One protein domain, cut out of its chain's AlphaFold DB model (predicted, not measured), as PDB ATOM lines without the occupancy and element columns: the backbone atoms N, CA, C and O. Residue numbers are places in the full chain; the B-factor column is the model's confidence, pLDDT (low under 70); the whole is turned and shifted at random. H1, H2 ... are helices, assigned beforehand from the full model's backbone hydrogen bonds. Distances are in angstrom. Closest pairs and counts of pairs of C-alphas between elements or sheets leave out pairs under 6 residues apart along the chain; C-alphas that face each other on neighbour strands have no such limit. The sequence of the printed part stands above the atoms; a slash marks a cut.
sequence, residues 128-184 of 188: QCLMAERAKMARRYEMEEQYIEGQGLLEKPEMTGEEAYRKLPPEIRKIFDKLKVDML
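What this domain is: This is residues 128 to 184 of the 188 residues of an uncharacterized protein of Treponema saccharophilum DSM 2985 (UniProt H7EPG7). Start at residue 128 and you run along one long straight helix, H1, an arm that touches no other helix; a drawn-out strip of chain, residues 151 to 160, then leads to two shorter helices, H2 and H3, which fold back on each other as a loose V at the far end. There is no packed core, and the length comes from the arm and the strip. The printed part has 57 residues, with three named helices in the order H1, H2, H3 and no named strand; its class is all helix. It is extended, with a radius of gyration of the C-alphas of 20.1 A and spans of 56 by 27 by 17 A.

How they stand to each other: Look first at H1, residues 128 to 150, which is apart from H2, residues 161 to 167. H1 is also apart from H3, residues 170 to 184. H2 and H3 are close but not clearly touching; their closest C-alphas, those of Tyr 165 and Arg 173, are 7.3 A apart. They run opposite ways at a shallow tilt of 33 degrees, only just short of steep. In H1, H2 and H3 every O i to N i+4 pair is within hydrogen-bond range.

Where its parts are: Find C-alpha 128 at (10.926, -3.733, -48.085); from there H1 runs 32.7 A to C-alpha 150 at (35.302, -24.295, -40.638). H2 spans 10.5 A from Gly 161 to Lys 167. H3 runs 21.2 A from Pro 170 to C-alpha 184 at (37.078, -11.666, -1.243).

The domain as a whole: The two C-alphas farthest apart, those of Gln 128 and Pro 170, are 56.5 A apart. The printed part has no cut. The link from H1 to H2 is short, with 10 residues, and that from H2 to H3 is tight, with 2. Mean pLDDT of the printed part is 74.4; look for values under 70 at residues 128 to 129, 149 and 152 to 164.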
ATOM      1  N   GLN A 128      10.512  -2.580 -47.276       65.19
ATOM      2  CA  GLN A 128      10.926  -3.733 -48.085       65.19
ATOM      3  C   GLN A 128      12.432  -3.728 -48.384       65.19
ATOM      4  O   GLN A 128      13.088  -4.759 -48.234       65.19
ATOM      5  N   CYS A 129      13.013  -2.579 -48.743       65.06
ATOM      6  CA  CYS A 129      14.459  -2.435 -48.927       65.06
ATOM      7  C   CYS A 129      15.224  -2.681 -47.622       65.06
ATOM      8  O   CYS A 129      16.227  -3.389 -47.625       65.06
ATOM      9  N   LEU A 130      14.748  -2.134 -46.501       72.50
ATOM     10  CA  LEU A 130      15.378  -2.305 -45.194       72.50
ATOM     11  C   LEU A 130      15.326  -3.767 -44.729       72.50
ATOM     12  O   LEU A 130      16.318  -4.287 -44.215       72.50
ATOM     13  N   MET A 131      14.197  -4.446 -44.938       71.69
ATOM     14  CA  MET A 131      14.045  -5.878 -44.673       71.69
ATOM     15  C   MET A 131      14.964  -6.713 -45.567       71.69
ATOM     16  O   MET A 131      15.637  -7.617 -45.072       71.69
ATOM     17  N   ALA A 132      15.044  -6.390 -46.862       78.88
ATOM     18  CA  ALA A 132      15.930  -7.072 -47.797       78.88
ATOM     19  C   ALA A 132      17.405  -6.902 -47.408       78.88
ATOM     20  O   ALA A 132      18.169  -7.866 -47.444       78.88
ATOM     21  N   GLU A 133      17.807  -5.705 -46.986       77.19
ATOM     22  CA  GLU A 133      19.182  -5.423 -46.577       77.19
ATOM     23  C   GLU A 133      19.540  -6.112 -45.254       77.19
ATOM     24  O   GLU A 133      20.609  -6.715 -45.136       77.19
ATOM     25  N   ARG A 134      18.612  -6.135 -44.285       81.50
ATOM     26  CA  ARG A 134      18.753  -6.922 -43.048       81.50
ATOM     27  C   ARG A 134      18.893  -8.414 -43.335       81.50
ATOM     28  O   ARG A 134      19.759  -9.057 -42.753       81.50
ATOM     29  N   ALA A 135      18.094  -8.956 -44.253       89.88
ATOM     30  CA  ALA A 135      18.174 -10.362 -44.642       89.88
ATOM     31  C   ALA A 135      19.504 -10.698 -45.338       89.88
ATOM     32  O   ALA A 135      20.068 -11.763 -45.098       89.88
ATOM     33  N   LYS A 136      20.039  -9.794 -46.174       92.12
ATOM     34  CA  LYS A 136      21.376  -9.956 -46.768       92.12
ATOM     35  C   LYS A 136      22.474  -9.930 -45.709       92.12
ATOM     36  O   LYS A 136      23.386 -10.747 -45.781       92.12
ATOM     37  N   MET A 137      22.393  -9.012 -44.742       80.56
ATOM     38  CA  MET A 137      23.350  -8.964 -43.636       80.56
ATOM     39  C   MET A 137      23.301 -10.238 -42.795       80.56
ATOM     40  O   MET A 137      24.352 -10.814 -42.555       80.56
ATOM     41  N   ALA A 138      22.113 -10.726 -42.429       88.94
ATOM     42  CA  ALA A 138      21.968 -11.971 -41.672       88.94
ATOM     43  C   ALA A 138      22.629 -13.164 -42.386       88.94
ATOM     44  O   ALA A 138      23.426 -13.870 -41.780       88.94
ATOM     45  N   ARG A 139      22.400 -13.319 -43.699       88.31
ATOM     46  CA  ARG A 139      23.062 -14.370 -44.493       88.31
ATOM     47  C   ARG A 139      24.576 -14.208 -44.550       88.31
ATOM     48  O   ARG A 139      25.291 -15.200 -44.561       88.31
ATOM     49  N   ARG A 140      25.075 -12.970 -44.633       89.19
ATOM     50  CA  ARG A 140      26.520 -12.711 -44.592       89.19
ATOM     51  C   ARG A 140      27.112 -13.139 -43.254       89.19
ATOM     52  O   ARG A 140      28.136 -13.803 -43.279       89.19
ATOM     53  N   TYR A 141      26.455 -12.810 -42.144       76.81
ATOM     54  CA  TYR A 141      26.896 -13.225 -40.813       76.81
ATOM     55  C   TYR A 141      26.865 -14.745 -40.645       76.81
ATOM     56  O   TYR A 141      27.863 -15.296 -40.212       76.81
ATOM     57  N   GLU A 142      25.798 -15.432 -41.065       85.25
ATOM     58  CA  GLU A 142      25.742 -16.905 -41.023       85.25
ATOM     59  C   GLU A 142      26.866 -17.553 -41.842       85.25
ATOM     60  O   GLU A 142      27.517 -18.488 -41.385       85.25
ATOM     61  N   MET A 143      27.122 -17.050 -43.053       81.19
ATOM     62  CA  MET A 143      28.207 -17.553 -43.902       81.19
ATOM     63  C   MET A 143      29.586 -17.285 -43.287       81.19
ATOM     64  O   MET A 143      30.492 -18.106 -43.410       81.19
ATOM     65  N   GLU A 144      29.754 -16.129 -42.645       79.31
ATOM     66  CA  GLU A 144      30.990 -15.733 -41.974       79.31
ATOM     67  C   GLU A 144      31.219 -16.556 -40.697       79.31
ATOM     68  O   GLU A 144      32.324 -17.052 -40.506       79.31
ATOM     69  N   GLU A 145      30.183 -16.817 -39.896       76.25
ATOM     70  CA  GLU A 145      30.234 -17.743 -38.756       76.25
ATOM     71  C   GLU A 145      30.634 -19.152 -39.203       76.25
ATOM     72  O   GLU A 145      31.588 -19.712 -38.666       76.25
ATOM     73  N   GLN A 146      29.997 -19.695 -40.244       78.12
ATOM     74  CA  GLN A 146      30.341 -21.014 -40.791       78.12
ATOM     75  C   GLN A 146      31.779 -21.075 -41.324       78.12
ATOM     76  O   GLN A 146      32.457 -22.093 -41.185       78.12
ATOM     77  N   TYR A 147      32.264 -19.991 -41.934       76.94
ATOM     78  CA  TYR A 147      33.642 -19.895 -42.407       76.94
ATOM     79  C   TYR A 147      34.640 -19.858 -41.244       76.94
ATOM     80  O   TYR A 147      35.653 -20.557 -41.284       76.94
ATOM     81  N   ILE A 148      34.351 -19.081 -40.198       70.06
ATOM     82  CA  ILE A 148      35.181 -18.983 -38.992       70.06
ATOM     83  C   ILE A 148      35.209 -20.330 -38.245       70.06
ATOM     84  O   ILE A 148      36.284 -20.766 -37.823       70.06
ATOM     85  N   GLU A 149      34.068 -21.018 -38.131       69.25
ATOM     86  CA  GLU A 149      33.977 -22.369 -37.563       69.25
ATOM     87  C   GLU A 149      34.761 -23.395 -38.396       69.25
ATOM     88  O   GLU A 149      35.545 -24.168 -37.847       69.25
ATOM     89  N   GLY A 150      34.608 -23.379 -39.725       74.81
ATOM     90  CA  GLY A 150      35.302 -24.295 -40.638       74.81
ATOM     91  C   GLY A 150      36.818 -24.071 -40.724       74.81
ATOM     92  O   GLY A 150      37.564 -25.014 -40.982       74.81
ATOM     93  N   GLN A 151      37.284 -22.844 -40.480       71.38
ATOM     94  CA  GLN A 151      38.707 -22.497 -40.353       71.38
ATOM     95  C   GLN A 151      39.278 -22.828 -38.960       71.38
ATOM     96  O   GLN A 151      40.482 -22.684 -38.755       71.38
ATOM     97  N   GLY A 152      38.445 -23.256 -38.001       60.59
ATOM     98  CA  GLY A 152      38.873 -23.578 -36.637       60.59
ATOM     99  C   GLY A 152      39.329 -22.364 -35.819       60.59
ATOM    100  O   GLY A 152      40.076 -22.522 -34.860       60.59
ATOM    101  N   LEU A 153      38.908 -21.151 -36.198       61.19
ATOM    102  CA  LEU A 153      39.271 -19.895 -35.521       61.19
ATOM    103  C   LEU A 153      38.400 -19.601 -34.287       61.19
ATOM    104  O   LEU A 153      38.707 -18.696 -33.514       61.19
ATOM    105  N   LEU A 154      37.328 -20.370 -34.093       55.84
ATOM    106  CA  LEU A 154      36.567 -20.426 -32.850       55.84
ATOM    107  C   LEU A 154      37.030 -21.643 -32.048       55.84
ATOM    108  O   LEU A 154      36.627 -22.772 -32.324       55.84
ATOM    109  N   GLU A 155      37.856 -21.415 -31.026       56.91
ATOM    110  CA  GLU A 155      38.024 -22.405 -29.965       56.91
ATOM    111  C   GLU A 155      36.679 -22.536 -29.240       56.91
ATOM    112  O   GLU A 155      36.224 -21.614 -28.556       56.91
ATOM    113  N   LYS A 156      36.028 -23.699 -29.360       61.12
ATOM    114  CA  LYS A 156      35.070 -24.099 -28.328       61.12
ATOM    115  C   LYS A 156      35.819 -24.062 -26.993       61.12
ATOM    116  O   LYS A 156      36.974 -24.487 -26.955       61.12
ATOM    117  N   PRO A 157      35.216 -23.585 -25.892       52.41
ATOM    118  CA  PRO A 157      35.845 -23.697 -24.587       52.41
ATOM    119  C   PRO A 157      35.873 -25.181 -24.200       52.41
ATOM    120  O   PRO A 157      34.963 -25.690 -23.556       52.41
ATOM    121  N   GLU A 158      36.899 -25.898 -24.653       53.50
ATOM    122  CA  GLU A 158      37.073 -27.329 -24.390       53.50
ATOM    123  C   GLU A 158      37.717 -27.590 -23.023       53.50
ATOM    124  O   GLU A 158      37.827 -28.739 -22.607       53.50
ATOM    125  N   MET A 159      38.121 -26.548 -22.286       54.56
ATOM    126  CA  MET A 159      38.770 -26.705 -20.983       54.56
ATOM    127  C   MET A 159      37.877 -26.239 -19.838       54.56
ATOM    128  O   MET A 159      37.327 -25.135 -19.849       54.56
ATOM    129  N   THR A 160      37.795 -27.065 -18.796       61.38
ATOM    130  CA  THR A 160      37.222 -26.633 -17.516       61.38
ATOM    131  C   THR A 160      38.086 -25.522 -16.909       61.38
ATOM    132  O   THR A 160      39.306 -25.489 -17.094       61.38
ATOM    133  N   GLY A 161      37.468 -24.582 -16.181       61.59
ATOM    134  CA  GLY A 161      38.139 -23.364 -15.697       61.59
ATOM    135  C   GLY A 161      39.420 -23.608 -14.882       61.59
ATOM    136  O   GLY A 161      40.325 -22.776 -14.892       61.59
ATOM    137  N   GLU A 162      39.550 -24.770 -14.235       63.53
ATOM    138  CA  GLU A 162      40.757 -25.162 -13.496       63.53
ATOM    139  C   GLU A 162      41.929 -25.574 -14.399       63.53
ATOM    140  O   GLU A 162      43.090 -25.302 -14.082       63.53
ATOM    141  N   GLU A 163      41.655 -26.217 -15.533       62.38
ATOM    142  CA  GLU A 163      42.691 -26.645 -16.474       62.38
ATOM    143  C   GLU A 163      43.253 -25.459 -17.260       62.38
ATOM    144  O   GLU A 163      44.469 -25.365 -17.455       62.38
ATOM    145  N   ALA A 164      42.388 -24.505 -17.619       66.38
ATOM    146  CA  ALA A 164      42.795 -23.221 -18.179       66.38
ATOM    147  C   ALA A 164      43.674 -22.449 -17.183       66.38
ATOM    148  O   ALA A 164      44.748 -21.964 -17.544       66.38
ATOM    149  N   TYR A 165      43.294 -22.435 -15.898       70.62
ATOM    150  CA  TYR A 165      44.104 -21.818 -14.850       70.62
ATOM    151  C   TYR A 165      45.480 -22.473 -14.718       70.62
ATOM    152  O   TYR A 165      46.455 -21.775 -14.457       70.62
ATOM    153  N   ARG A 166      45.590 -23.799 -14.901       71.25
ATOM    154  CA  ARG A 166      46.847 -24.577 -14.830       71.25
ATOM    155  C   ARG A 166      47.862 -24.280 -15.922       71.25
ATOM    156  O   ARG A 166      49.056 -24.359 -15.638       71.25
ATOM    157  N   LYS A 167      47.411 -23.897 -17.112       72.81
ATOM    158  CA  LYS A 167      48.284 -23.603 -18.256       72.81
ATOM    159  C   LYS A 167      48.754 -22.147 -18.330       72.81
ATOM    160  O   LYS A 167      49.634 -21.843 -19.132       72.81
ATOM    161  N   LEU A 168      48.203 -21.252 -17.508       76.06
ATOM    162  CA  LEU A 168      48.607 -19.847 -17.499       76.06
ATOM    163  C   LEU A 168      50.062 -19.674 -17.023       76.06
ATOM    164  O   LEU A 168      50.474 -20.330 -16.060       76.06
ATOM    165  N   PRO A 169      50.829 -18.747 -17.629       84.94
ATOM    166  CA  PRO A 169      52.149 -18.369 -17.140       84.94
ATOM    167  C   PRO A 169      52.119 -17.967 -15.654       84.94
ATOM    168  O   PRO A 169      51.149 -17.354 -15.193       84.94
ATOM    169  N   PRO A 170      53.183 -18.268 -14.888       79.75
ATOM    170  CA  PRO A 170      53.199 -18.089 -13.434       79.75
ATOM    171  C   PRO A 170      53.005 -16.632 -12.991       79.75
ATOM    172  O   PRO A 170      52.482 -16.389 -11.906       79.75
ATOM    173  N   GLU A 171      53.387 -15.663 -13.823       79.88
ATOM    174  CA  GLU A 171      53.182 -14.234 -13.562       79.88
ATOM    175  C   GLU A 171      51.699 -13.852 -13.605       79.88
ATOM    176  O   GLU A 171      51.205 -13.183 -12.700       79.88
ATOM    177  N   ILE A 172      50.966 -14.354 -14.601       81.44
ATOM    178  CA  ILE A 172      49.535 -14.082 -14.777       81.44
ATOM    179  C   ILE A 172      48.719 -14.751 -13.668       81.44
ATOM    180  O   ILE A 172      47.801 -14.142 -13.125       81.44
ATOM    181  N   ARG A 173      49.102 -15.963 -13.251       82.88
ATOM    182  CA  ARG A 173      48.467 -16.663 -12.117       82.88
ATOM    183  C   ARG A 173      48.524 -15.848 -10.830       82.88
ATOM    184  O   ARG A 173      47.501 -15.636 -10.194       82.88
ATOM    185  N   LYS A 174      49.697 -15.303 -10.497       84.19
ATOM    186  CA  LYS A 174      49.868 -14.459  -9.304       84.19
ATOM    187  C   LYS A 174      48.990 -13.209  -9.334       84.19
ATOM    188  O   LYS A 174      48.519 -12.778  -8.285       84.19
ATOM    189  N   ILE A 175      48.770 -12.631 -10.517       85.75
ATOM    190  CA  ILE A 175      47.874 -11.481 -10.683       85.75
ATOM    191  C   ILE A 175      46.431 -11.898 -10.381       85.75
ATOM    192  O   ILE A 175      45.767 -11.222  -9.602       85.75
ATOM    193  N   PHE A 176      45.967 -13.026 -10.925       83.88
ATOM    194  CA  PHE A 176      44.621 -13.541 -10.658       83.88
ATOM    195  C   PHE A 176      44.409 -13.949  -9.196       83.88
ATOM    196  O   PHE A 176      43.356 -13.641  -8.641       83.88
ATOM    197  N   ASP A 177      45.394 -14.580  -8.550       84.56
ATOM    198  CA  ASP A 177      45.324 -14.919  -7.122       84.56
ATOM    199  C   ASP A 177      45.175 -13.656  -6.265       84.56
ATOM    200  O   ASP A 177      44.327 -13.604  -5.376       84.56
ATOM    201  N   LYS A 178      45.948 -12.608  -6.573       85.69
ATOM    202  CA  LYS A 178      45.863 -11.320  -5.878       85.69
ATOM    203  C   LYS A 178      44.494 -10.664  -6.066       85.69
ATOM    204  O   LYS A 178      43.890 -10.223  -5.098       85.69
ATOM    205  N   LEU A 179      43.972 -10.689  -7.290       83.38
ATOM    206  CA  LEU A 179      42.665 -10.129  -7.639       83.38
ATOM    207  C   LEU A 179      41.516 -10.889  -6.956       83.38
ATOM    208  O   LEU A 179      40.538 -10.287  -6.522       83.38
ATOM    209  N   LYS A 180      41.651 -12.214  -6.818       81.44
ATOM    210  CA  LYS A 180      40.695 -13.064  -6.102       81.44
ATOM    211  C   LYS A 180      40.703 -12.787  -4.601       81.44
ATOM    212  O   LYS A 180      39.633 -12.749  -4.004       81.44
ATOM    213  N   VAL A 181      41.880 -12.582  -4.005       79.50
ATOM    214  CA  VAL A 181      42.005 -12.170  -2.599       79.50
ATOM    215  C   VAL A 181      41.373 -10.794  -2.403       79.50
ATOM    216  O   VAL A 181      40.473 -10.687  -1.582       79.50
ATOM    217  N   ASP A 182      41.726  -9.801  -3.222       80.00
ATOM    218  CA  ASP A 182      41.182  -8.437  -3.129       80.00
ATOM    219  C   ASP A 182      39.642  -8.410  -3.264       80.00
ATOM    220  O   ASP A 182      38.958  -7.679  -2.550       80.00
ATOM    221  N   MET A 183      39.069  -9.238  -4.145       70.44
ATOM    222  CA  MET A 183      37.611  -9.372  -4.310       70.44
ATOM    223  C   MET A 183      36.920 -10.061  -3.122       70.44
ATOM    224  O   MET A 183      35.745  -9.799  -2.877       70.44
ATOM    225  N   LEU A 184      37.618 -10.942  -2.399       70.31
ATOM    226  CA  LEU A 184      37.078 -11.666  -1.243       70.31
ATOM    227  C   LEU A 184      37.305 -10.926   0.085       70.31
ATOM    228  O   LEU A 184      36.567 -11.171   1.033       70.31
TER     229      LEU A 184